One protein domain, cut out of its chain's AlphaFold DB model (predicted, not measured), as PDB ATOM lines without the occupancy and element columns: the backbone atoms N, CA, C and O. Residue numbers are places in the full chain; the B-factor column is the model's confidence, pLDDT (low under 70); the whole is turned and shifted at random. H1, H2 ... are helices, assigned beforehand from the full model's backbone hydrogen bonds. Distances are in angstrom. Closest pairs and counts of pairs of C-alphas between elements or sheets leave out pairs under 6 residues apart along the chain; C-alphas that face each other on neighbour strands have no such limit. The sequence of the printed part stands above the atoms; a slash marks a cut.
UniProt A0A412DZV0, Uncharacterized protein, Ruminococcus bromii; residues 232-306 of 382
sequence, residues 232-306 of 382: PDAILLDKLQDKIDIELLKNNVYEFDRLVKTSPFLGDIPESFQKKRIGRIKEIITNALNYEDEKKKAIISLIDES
ATOM      1  N   PRO A 232       8.928  44.272  12.514       88.62
ATOM      2  CA  PRO A 232       9.632  44.588  11.275       88.62
ATOM      3  C   PRO A 232      11.109  44.225  11.371       88.62
ATOM      4  O   PRO A 232      11.684  44.223  12.458       88.62
ATOM      5  N   ASP A 233      11.743  43.994  10.220       89.06
ATOM      6  CA  ASP A 233      13.166  43.637  10.165       89.06
ATOM      7  C   ASP A 233      14.065  44.734  10.743       89.06
ATOM      8  O   ASP A 233      14.999  44.431  11.477       89.06
ATOM      9  N   ALA A 234      13.755  46.010  10.488       85.88
ATOM     10  CA  ALA A 234      14.546  47.127  11.007       85.88
ATOM     11  C   ALA A 234      14.647  47.104  12.544       85.88
ATOM     12  O   ALA A 234      15.735  47.232  13.095       85.88
ATOM     13  N   ILE A 235      13.527  46.867  13.231       88.00
ATOM     14  CA  ILE A 235      13.486  46.819  14.700       88.00
ATOM     15  C   ILE A 235      14.026  45.492  15.216       88.00
ATOM     16  O   ILE A 235      14.685  45.459  16.247       88.00
ATOM     17  N   LEU A 236      13.794  44.394  14.496       89.12
ATOM     18  CA  LEU A 236      14.394  43.105  14.820       89.12
ATOM     19  C   LEU A 236      15.929  43.195  14.866       89.12
ATOM     20  O   LEU A 236      16.538  42.642  15.779       89.12
ATOM     21  N   LEU A 237      16.540  43.906  13.912       87.94
ATOM     22  CA  LEU A 237      17.985  44.143  13.863       87.94
ATOM     23  C   LEU A 237      18.452  45.132  14.934       87.94
ATOM     24  O   LEU A 237      19.470  44.879  15.571       87.94
ATOM     25  N   ASP A 238      17.710  46.221  15.156       86.88
ATOM     26  CA  ASP A 238      17.988  47.189  16.226       86.88
ATOM     27  C   ASP A 238      18.034  46.490  17.596       86.88
ATOM     28  O   ASP A 238      18.995  46.618  18.351       86.88
ATOM     29  N   LYS A 239      17.074  45.592  17.847       85.38
ATOM     30  CA  LYS A 239      16.988  44.798  19.078       85.38
ATOM     31  C   LYS A 239      18.128  43.804  19.292       85.38
ATOM     32  O   LYS A 239      18.318  43.361  20.420       85.38
ATOM     33  N   LEU A 240      18.903  43.456  18.263       82.75
ATOM     34  CA  LEU A 240      20.128  42.665  18.439       82.75
ATOM     35  C   LEU A 240      21.296  43.497  18.980       82.75
ATOM     36  O   LEU A 240      22.254  42.929  19.500       82.75
ATOM     37  N   GLN A 241      21.233  44.821  18.838       82.25
ATOM     38  CA  GLN A 241      22.276  45.741  19.291       82.25
ATOM     39  C   GLN A 241      22.039  46.238  20.723       82.25
ATOM     40  O   GLN A 241      22.932  46.863  21.304       82.25
ATOM     41  N   ASP A 242      20.869  45.943  21.304       81.94
ATOM     42  CA  ASP A 242      20.520  46.308  22.676       81.94
ATOM     43  C   ASP A 242      21.574  45.763  23.655       81.94
ATOM     44  O   ASP A 242      21.795  44.557  23.793       81.94
ATOM     45  N   LYS A 243      22.241  46.677  24.367       80.38
ATOM     46  CA  LYS A 243      23.196  46.317  25.417       80.38
ATOM     47  C   LYS A 243      22.432  45.912  26.670       80.38
ATOM     48  O   LYS A 243      21.707  46.717  27.248       80.38
ATOM     49  N   ILE A 244      22.642  44.679  27.114       82.25
ATOM     50  CA  ILE A 244      22.027  44.150  28.330       82.25
ATOM     51  C   ILE A 244      22.989  44.349  29.506       82.25
ATOM     52  O   ILE A 244      24.052  43.729  29.556       82.25
ATOM     53  N   ASP A 245      22.609  45.200  30.462       85.62
ATOM     54  CA  ASP A 245      23.344  45.364  31.720       85.62
ATOM     55  C   ASP A 245      22.988  44.236  32.695       85.62
ATOM     56  O   ASP A 245      21.977  44.262  33.398       85.62
ATOM     57  N   ILE A 246      23.842  43.218  32.727       86.38
ATOM     58  CA  ILE A 246      23.650  42.029  33.557       86.38
ATOM     59  C   ILE A 246      23.671  42.374  35.057       86.38
ATOM     60  O   ILE A 246      22.947  41.745  35.830       86.38
ATOM     61  N   GLU A 247      24.470  43.354  35.489       89.19
ATOM     62  CA  GLU A 247      24.560  43.726  36.907       89.19
ATOM     63  C   GLU A 247      23.304  44.461  37.377       89.19
ATOM     64  O   GLU A 247      22.822  44.214  38.487       89.19
ATOM     65  N   LEU A 248      22.707  45.292  36.519       88.44
ATOM     66  CA  LEU A 248      21.403  45.892  36.800       88.44
ATOM     67  C   LEU A 248      20.312  44.822  36.938       88.44
ATOM     68  O   LEU A 248      19.551  44.849  37.904       88.44
ATOM     69  N   LEU A 249      20.253  43.858  36.013       87.75
ATOM     70  CA  LEU A 249      19.211  42.823  36.021       87.75
ATOM     71  C   LEU A 249      19.287  41.909  37.244       87.75
ATOM     72  O   LEU A 249      18.253  41.534  37.793       87.75
ATOM     73  N   LYS A 250      20.498  41.576  37.706       87.62
ATOM     74  CA  LYS A 250      20.691  40.787  38.934       87.62
ATOM     75  C   LYS A 250      20.110  41.475  40.169       87.62
ATOM     76  O   LYS A 250      19.625  40.798  41.069       87.62
ATOM     77  N   ASN A 251      20.183  42.805  40.212       90.88
ATOM     78  CA  ASN A 251      19.812  43.602  41.379       90.88
ATOM     79  C   ASN A 251      18.416  44.240  41.263       90.88
ATOM     80  O   ASN A 251      17.939  44.838  42.226       90.88
ATOM     81  N   ASN A 252      17.746  44.117  40.111       90.88
ATOM     82  CA  ASN A 252      16.431  44.700  39.864       90.88
ATOM     83  C   ASN A 252      15.523  43.740  39.071       90.88
ATOM     84  O   ASN A 252      15.525  43.711  37.841       90.88
ATOM     85  N   VAL A 253      14.697  42.990  39.806       88.62
ATOM     86  CA  VAL A 253      13.753  42.006  39.244       88.62
ATOM     87  C   VAL A 253      12.727  42.656  38.311       88.62
ATOM     88  O   VAL A 253      12.395  42.082  37.280       88.62
ATOM     89  N   TYR A 254      12.271  43.877  38.607       89.00
ATOM     90  CA  TYR A 254      11.313  44.580  37.746       89.00
ATOM     91  C   TYR A 254      11.908  44.925  36.380       89.00
ATOM     92  O   TYR A 254      11.221  44.844  35.363       89.00
ATOM     93  N   GLU A 255      13.187  45.297  36.353       85.69
ATOM     94  CA  GLU A 255      13.909  45.541  35.106       85.69
ATOM     95  C   GLU A 255      14.088  44.253  34.306       85.69
ATOM     96  O   GLU A 255      13.860  44.260  33.098       85.69
ATOM     97  N   PHE A 256      14.392  43.134  34.971       86.44
ATOM     98  CA  PHE A 256      14.433  41.821  34.327       86.44
ATOM     99  C   PHE A 256      13.088  41.441  33.701       86.44
ATOM    100  O   PHE A 256      13.028  41.152  32.505       86.44
ATOM    101  N   ASP A 257      12.000  41.524  34.466       85.12
ATOM    102  CA  ASP A 257      10.655  41.199  33.985       85.12
ATOM    103  C   ASP A 257      10.233  42.091  32.815       85.12
ATOM    104  O   ASP A 257       9.652  41.613  31.837       85.12
ATOM    105  N   ARG A 258      10.545  43.392  32.883       85.62
ATOM    106  CA  ARG A 258      10.284  44.329  31.786       85.62
ATOM    107  C   ARG A 258      11.041  43.921  30.529       85.62
ATOM    108  O   ARG A 258      10.447  43.904  29.452       85.62
ATOM    109  N   LEU A 259      12.329  43.600  30.650       83.69
ATOM    110  CA  LEU A 259      13.180  43.226  29.519       83.69
ATOM    111  C   LEU A 259      12.700  41.924  28.876       83.69
ATOM    112  O   LEU A 259      12.597  41.848  27.658       83.69
ATOM    113  N   VAL A 260      12.321  40.929  29.681       83.38
ATOM    114  CA  VAL A 260      11.745  39.672  29.185       83.38
ATOM    115  C   VAL A 260      10.423  39.924  28.459       83.38
ATOM    116  O   VAL A 260      10.268  39.483  27.323       83.38
ATOM    117  N   LYS A 261       9.492  40.680  29.055       81.69
ATOM    118  CA  LYS A 261       8.171  40.956  28.457       81.69
ATOM    119  C   LYS A 261       8.248  41.735  27.146       81.69
ATOM    120  O   LYS A 261       7.508  41.447  26.211       81.69
ATOM    121  N   THR A 262       9.137  42.721  27.082       79.56
ATOM    122  CA  THR A 262       9.312  43.589  25.905       79.56
ATOM    123  C   THR A 262      10.272  43.002  24.867       79.56
ATOM    124  O   THR A 262      10.370  43.515  23.750       79.56
ATOM    125  N   SER A 263      10.978  41.916  25.201       82.88
ATOM    126  CA  SER A 263      11.916  41.271  24.291       82.88
ATOM    127  C   SER A 263      11.179  40.611  23.125       82.88
ATOM    128  O   SER A 263      10.269  39.803  23.339       82.88
ATOM    129  N   PRO A 264      11.627  40.836  21.878       83.06
ATOM    130  CA  PRO A 264      11.103  40.114  20.728       83.06
ATOM    131  C   PRO A 264      11.499  38.626  20.707       83.06
ATOM    132  O   PRO A 264      11.068  37.905  19.807       83.06
ATOM    133  N   PHE A 265      12.315  38.153  21.653       82.62
ATOM    134  CA  PHE A 265      12.825  36.779  21.674       82.62
ATOM    135  C   PHE A 265      12.432  35.988  22.923       82.62
ATOM    136  O   PHE A 265      12.341  34.768  22.841       82.62
ATOM    137  N   LEU A 266      12.232  36.658  24.063       78.44
ATOM    138  CA  LEU A 266      12.154  36.004  25.377       78.44
ATOM    139  C   LEU A 266      10.780  36.098  26.056       78.44
ATOM    140  O   LEU A 266      10.570  35.423  27.060       78.44
ATOM    141  N   GLY A 267       9.866  36.925  25.541       73.88
ATOM    142  CA  GLY A 267       8.540  37.115  26.129       73.88
ATOM    143  C   GLY A 267       7.613  35.906  25.977       73.88
ATOM    144  O   GLY A 267       7.972  34.886  25.387       73.88
ATOM    145  N   ASP A 268       6.380  36.052  26.468       78.44
ATOM    146  CA  ASP A 268       5.296  35.080  26.269       78.44
ATOM    147  C   ASP A 268       4.767  35.154  24.826       78.44
ATOM    148  O   ASP A 268       3.688  35.671  24.533       78.44
ATOM    149  N   ILE A 269       5.618  34.733  23.890       86.06
ATOM    150  CA  ILE A 269       5.352  34.705  22.456       86.06
ATOM    151  C   ILE A 269       5.433  33.264  21.944       86.06
ATOM    152  O   ILE A 269       6.296  32.502  22.394       86.06
ATOM    153  N   PRO A 270       4.598  32.880  20.959       89.06
ATOM    154  CA  PRO A 270       4.646  31.544  20.380       89.06
ATOM    155  C   PRO A 270       6.050  31.167  19.889       89.06
ATOM    156  O   PRO A 270       6.703  31.936  19.181       89.06
ATOM    157  N   GLU A 271       6.493  29.942  20.187       88.88
ATOM    158  CA  GLU A 271       7.813  29.433  19.770       88.88
ATOM    159  C   GLU A 271       7.993  29.482  18.239       88.88
ATOM    160  O   GLU A 271       9.090  29.707  17.722       88.88
ATOM    161  N   SER A 272       6.897  29.332  17.490       91.75
ATOM    162  CA  SER A 272       6.881  29.483  16.032       91.75
ATOM    163  C   SER A 272       7.328  30.879  15.583       91.75
ATOM    164  O   SER A 272       8.065  30.993  14.602       91.75
ATOM    165  N   PHE A 273       6.950  31.935  16.309       92.75
ATOM    166  CA  PHE A 273       7.383  33.303  16.021       92.75
ATOM    167  C   PHE A 273       8.847  33.507  16.376       92.75
ATOM    168  O   PHE A 273       9.579  34.078  15.573       92.75
ATOM    169  N   GLN A 274       9.313  32.965  17.504       89.62
ATOM    170  CA  GLN A 274      10.733  33.016  17.869       89.62
ATOM    171  C   GLN A 274      11.608  32.386  16.775       89.62
ATOM    172  O   GLN A 274      12.538  33.019  16.270       89.62
ATOM    173  N   LYS A 275      11.259  31.171  16.326       90.75
ATOM    174  CA  LYS A 275      11.969  30.475  15.239       90.75
ATOM    175  C   LYS A 275      11.934  31.265  13.934       90.75
ATOM    176  O   LYS A 275      12.965  31.384  13.273       90.75
ATOM    177  N   LYS A 276      10.780  31.841  13.579       93.06
ATOM    178  CA  LYS A 276      10.632  32.672  12.376       93.06
ATOM    179  C   LYS A 276      11.501  33.931  12.445       93.06
ATOM    180  O   LYS A 276      12.177  34.243  11.469       93.06
ATOM    181  N   ARG A 277      11.534  34.623  13.587       93.00
ATOM    182  CA  ARG A 277      12.367  35.817  13.817       93.00
ATOM    183  C   ARG A 277      13.859  35.489  13.719       93.00
ATOM    184  O   ARG A 277      14.585  36.183  13.017       93.00
ATOM    185  N   ILE A 278      14.308  34.389  14.327       90.44
ATOM    186  CA  ILE A 278      15.699  33.914  14.202       90.44
ATOM    187  C   ILE A 278      16.034  33.562  12.745       90.44
ATOM    188  O   ILE A 278      17.117  33.895  12.264       90.44
ATOM    189  N   GLY A 279      15.115  32.901  12.035       91.81
ATOM    190  CA  GLY A 279      15.262  32.593  10.612       91.81
ATOM    191  C   GLY A 279      15.450  33.852   9.763       91.81
ATOM    192  O   GLY A 279      16.422  33.932   9.017       91.81
ATOM    193  N   ARG A 280      14.592  34.861   9.965       93.25
ATOM    194  CA  ARG A 280      14.689  36.174   9.304       93.25
ATOM    195  C   ARG A 280      16.044  36.837   9.545       93.25
ATOM    196  O   ARG A 280      16.668  37.290   8.598       93.25
ATOM    197  N   ILE A 281      16.545  36.833  10.783       91.94
ATOM    198  CA  ILE A 281      17.877  37.386  11.099       91.94
ATOM    199  C   ILE A 281      18.973  36.679  10.299       91.94
ATOM    200  O   ILE A 281      19.819  37.337   9.695       91.94
ATOM    201  N   LYS A 282      18.966  35.341  10.282       90.50
ATOM    202  CA  LYS A 282      19.965  34.562   9.537       90.50
ATOM    203  C   LYS A 282      19.917  34.869   8.044       90.50
ATOM    204  O   LYS A 282      20.967  35.012   7.425       90.50
ATOM    205  N   GLU A 283      18.717  34.979   7.487       92.69
ATOM    206  CA  GLU A 283      18.504  35.318   6.083       92.69
ATOM    207  C   GLU A 283      19.031  36.720   5.760       92.69
ATOM    208  O   GLU A 283      19.811  36.872   4.825       92.69
ATOM    209  N   ILE A 284      18.711  37.721   6.585       89.06
ATOM    210  CA  ILE A 284      19.207  39.096   6.421       89.06
ATOM    211  C   ILE A 284      20.740  39.139   6.459       89.06
ATOM    212  O   ILE A 284      21.354  39.739   5.578       89.06
ATOM    213  N   ILE A 285      21.370  38.488   7.444       86.75
ATOM    214  CA  ILE A 285      22.838  38.454   7.568       86.75
ATOM    215  C   ILE A 285      23.470  37.755   6.357       86.75
ATOM    216  O   ILE A 285      24.448  38.249   5.801       86.75
ATOM    217  N   THR A 286      22.902  36.630   5.921       88.19
ATOM    218  CA  THR A 286      23.408  35.877   4.763       88.19
ATOM    219  C   THR A 286      23.295  36.703   3.481       88.19
ATOM    220  O   THR A 286      24.252  36.783   2.714       88.19
ATOM    221  N   ASN A 287      22.162  37.376   3.274       87.44
ATOM    222  CA  ASN A 287      21.953  38.247   2.121       87.44
ATOM    223  C   ASN A 287      22.911  39.446   2.132       87.44
ATOM    224  O   ASN A 287      23.422  39.816   1.080       87.44
ATOM    225  N   ALA A 288      23.206  40.024   3.301       84.44
ATOM    226  CA  ALA A 288      24.175  41.112   3.424       84.44
ATOM    227  C   ALA A 288      25.605  40.675   3.056       84.44
ATOM    228  O   ALA A 288      26.303  41.409   2.359       84.44
ATOM    229  N   LEU A 289      26.022  39.472   3.470       80.75
ATOM    230  CA  LEU A 289      27.320  38.900   3.091       80.75
ATOM    231  C   LEU A 289      27.394  38.626   1.582       80.75
ATOM    232  O   LEU A 289      28.351  39.028   0.924       80.75
ATOM    233  N   ASN A 290      26.351  38.014   1.017       84.31
ATOM    234  CA  ASN A 290      26.288  37.731  -0.419       84.31
ATOM    235  C   ASN A 290      26.264  39.012  -1.263       84.31
ATOM    236  O   ASN A 290      26.884  39.051  -2.323       84.31
ATOM    237  N   TYR A 291      25.595  40.070  -0.793       83.12
ATOM    238  CA  TYR A 291      25.565  41.362  -1.478       83.12
ATOM    239  C   TYR A 291      26.967  41.958  -1.639       83.12
ATOM    240  O   TYR A 291      27.264  42.552  -2.674       83.12
ATOM    241  N   GLU A 292      27.849  41.797  -0.651       78.44
ATOM    242  CA  GLU A 292      29.227  42.274  -0.760       78.44
ATOM    243  C   GLU A 292      29.985  41.550  -1.884       78.44
ATOM    244  O   GLU A 292      30.682  42.187  -2.679       78.44
ATOM    245  N   ASP A 293      29.795  40.236  -2.001       81.00
ATOM    246  CA  ASP A 293      30.408  39.420  -3.048       81.00
ATOM    247  C   ASP A 293      29.810  39.694  -4.433       81.00
ATOM    248  O   ASP A 293      30.544  39.797  -5.418       81.00
ATOM    249  N   GLU A 294      28.490  39.863  -4.533       80.50
ATOM    250  CA  GLU A 294      27.822  40.264  -5.776       80.50
ATOM    251  C   GLU A 294      28.250  41.662  -6.217       80.50
ATOM    252  O   GLU A 294      28.553  41.875  -7.391       80.50
ATOM    253  N   LYS A 295      28.366  42.605  -5.277       80.69
ATOM    254  CA  LYS A 295      28.877  43.951  -5.541       80.69
ATOM    255  C   LYS A 295      30.319  43.909  -6.040       80.69
ATOM    256  O   LYS A 295      30.634  44.598  -7.008       80.69
ATOM    257  N   LYS A 296      31.191  43.098  -5.425       80.94
ATOM    258  CA  LYS A 296      32.570  42.889  -5.904       80.94
ATOM    259  C   LYS A 296      32.576  42.347  -7.332       80.94
ATOM    260  O   LYS A 296      33.265  42.910  -8.176       80.94
ATOM    261  N   LYS A 297      31.782  41.310  -7.617       82.62
ATOM    262  CA  LYS A 297      31.666  40.730  -8.965       82.62
ATOM    263  C   LYS A 297      31.183  41.754  -9.987       82.62
ATOM    264  O   LYS A 297      31.810  41.883 -11.027       82.62
ATOM    265  N   ALA A 298      30.137  42.516  -9.675       78.19
ATOM    266  CA  ALA A 298      29.610  43.546 -10.565       78.19
ATOM    267  C   ALA A 298      30.648  44.637 -10.864       78.19
ATOM    268  O   ALA A 298      30.790  45.047 -12.010       78.19
ATOM    269  N   ILE A 299      31.407  45.081  -9.854       78.88
ATOM    270  CA  ILE A 299      32.495  46.049 -10.050       78.88
ATOM    271  C   ILE A 299      33.591  45.459 -10.944       78.88
ATOM    272  O   ILE A 299      34.037  46.143 -11.857       78.88
ATOM    273  N   ILE A 300      34.003  44.209 -10.714       80.12
ATOM    274  CA  ILE A 300      35.006  43.532 -11.550       80.12
ATOM    275  C   ILE A 300      34.514  43.432 -12.996       80.12
ATOM    276  O   ILE A 300      35.226  43.855 -13.897       80.12
ATOM    277  N   SER A 301      33.280  42.977 -13.222       79.25
ATOM    278  CA  SER A 301      32.704  42.894 -14.568       79.25
ATOM    279  C   SER A 301      32.644  44.256 -15.263       79.25
ATOM    280  O   SER A 301      32.993  44.348 -16.431       79.25
ATOM    281  N   LEU A 302      32.283  45.328 -14.550       77.19
ATOM    282  CA  LEU A 302      32.293  46.687 -15.108       77.19
ATOM    283  C   LEU A 302      33.703  47.173 -15.471       77.19
ATOM    284  O   LEU A 302      33.858  47.924 -16.431       77.19
ATOM    285  N   ILE A 303      34.724  46.776 -14.705       76.62
ATOM    286  CA  ILE A 303      36.124  47.064 -15.036       76.62
ATOM    287  C   ILE A 303      36.521  46.278 -16.289       76.62
ATOM    288  O   ILE A 303      37.036  46.875 -17.233       76.62
ATOM    289  N   ASP A 304      36.231  44.980 -16.330       77.94
ATOM    290  CA  ASP A 304      36.596  44.092 -17.439       77.94
ATOM    291  C   ASP A 304      35.899  44.476 -18.758       77.94
ATOM    292  O   ASP A 304      36.482  44.332 -19.831       77.94
ATOM    293  N   GLU A 305      34.672  45.002 -18.689       77.06
ATOM    294  CA  GLU A 305      33.895  45.483 -19.841       77.06
ATOM    295  C   GLU A 305      34.263  46.911 -20.287       77.06
ATOM    296  O   GLU A 305      33.799  47.364 -21.335       77.06
ATOM    297  N   SER A 306      35.083  47.639 -19.518       76.44
ATOM    298  CA  SER A 306      35.516  48.997 -19.876       76.44
ATOM    299  C   SER A 306      36.657  49.002 -20.903       76.44
ATOM    300  O   SER A 306      37.464  48.072 -20.948       76.44
TER     301      SER A 306
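Overview. This is residues 232 to 306 of the 382 residues of an uncharacterized protein of Ruminococcus bromii (UniProt A0A412DZV0). A long, straight helix, H4, makes most of an arm that sticks out, residues 286 to 306, of which 286 to 304 belong to H4, while H1, H2, H3 and the first part of H4 make an open loop that closes where H1 crosses H4. The 75 printed residues hold four named helices, H1 to H4 in order, and no named strand: all helix. The whole is extended, with a radius of gyration of the C-alphas of 19.1 A, spanning 63 by 28 by 14 A.

Along the chain. H1 is residues 233 to 241, beginning at C-alpha 233 (13.166, 43.637, 10.165). H2 is 246 to 251, H3 is 253 to 262, 14.1 A long, and H4 is 271 to 304, 49.3 A long, ending at C-alpha 304 (36.596, 44.092, -17.439).

Arrangement. H1 touches H4, about perpendicular at 82 degrees, the closest C-alphas being those of Leu 237 and Ile 281, 7.3 A apart; H4 does so with residues 277 to 281 alone. H2 and H3 touch only at the corner, closest at C-alphas Leu 249 and Phe 256, 5.2 A. H1 and H3 are apart. Every O i to N i+4 pair is within hydrogen-bond range in H2, H3 and H4; in H1, 3 of 5.

Size, cuts and confidence. The farthest C-alphas, Asn 251 and Ser 306, are 63.5 A apart. The printed part has no cut, no link is long, and no printed residue is under 70 in pLDDT.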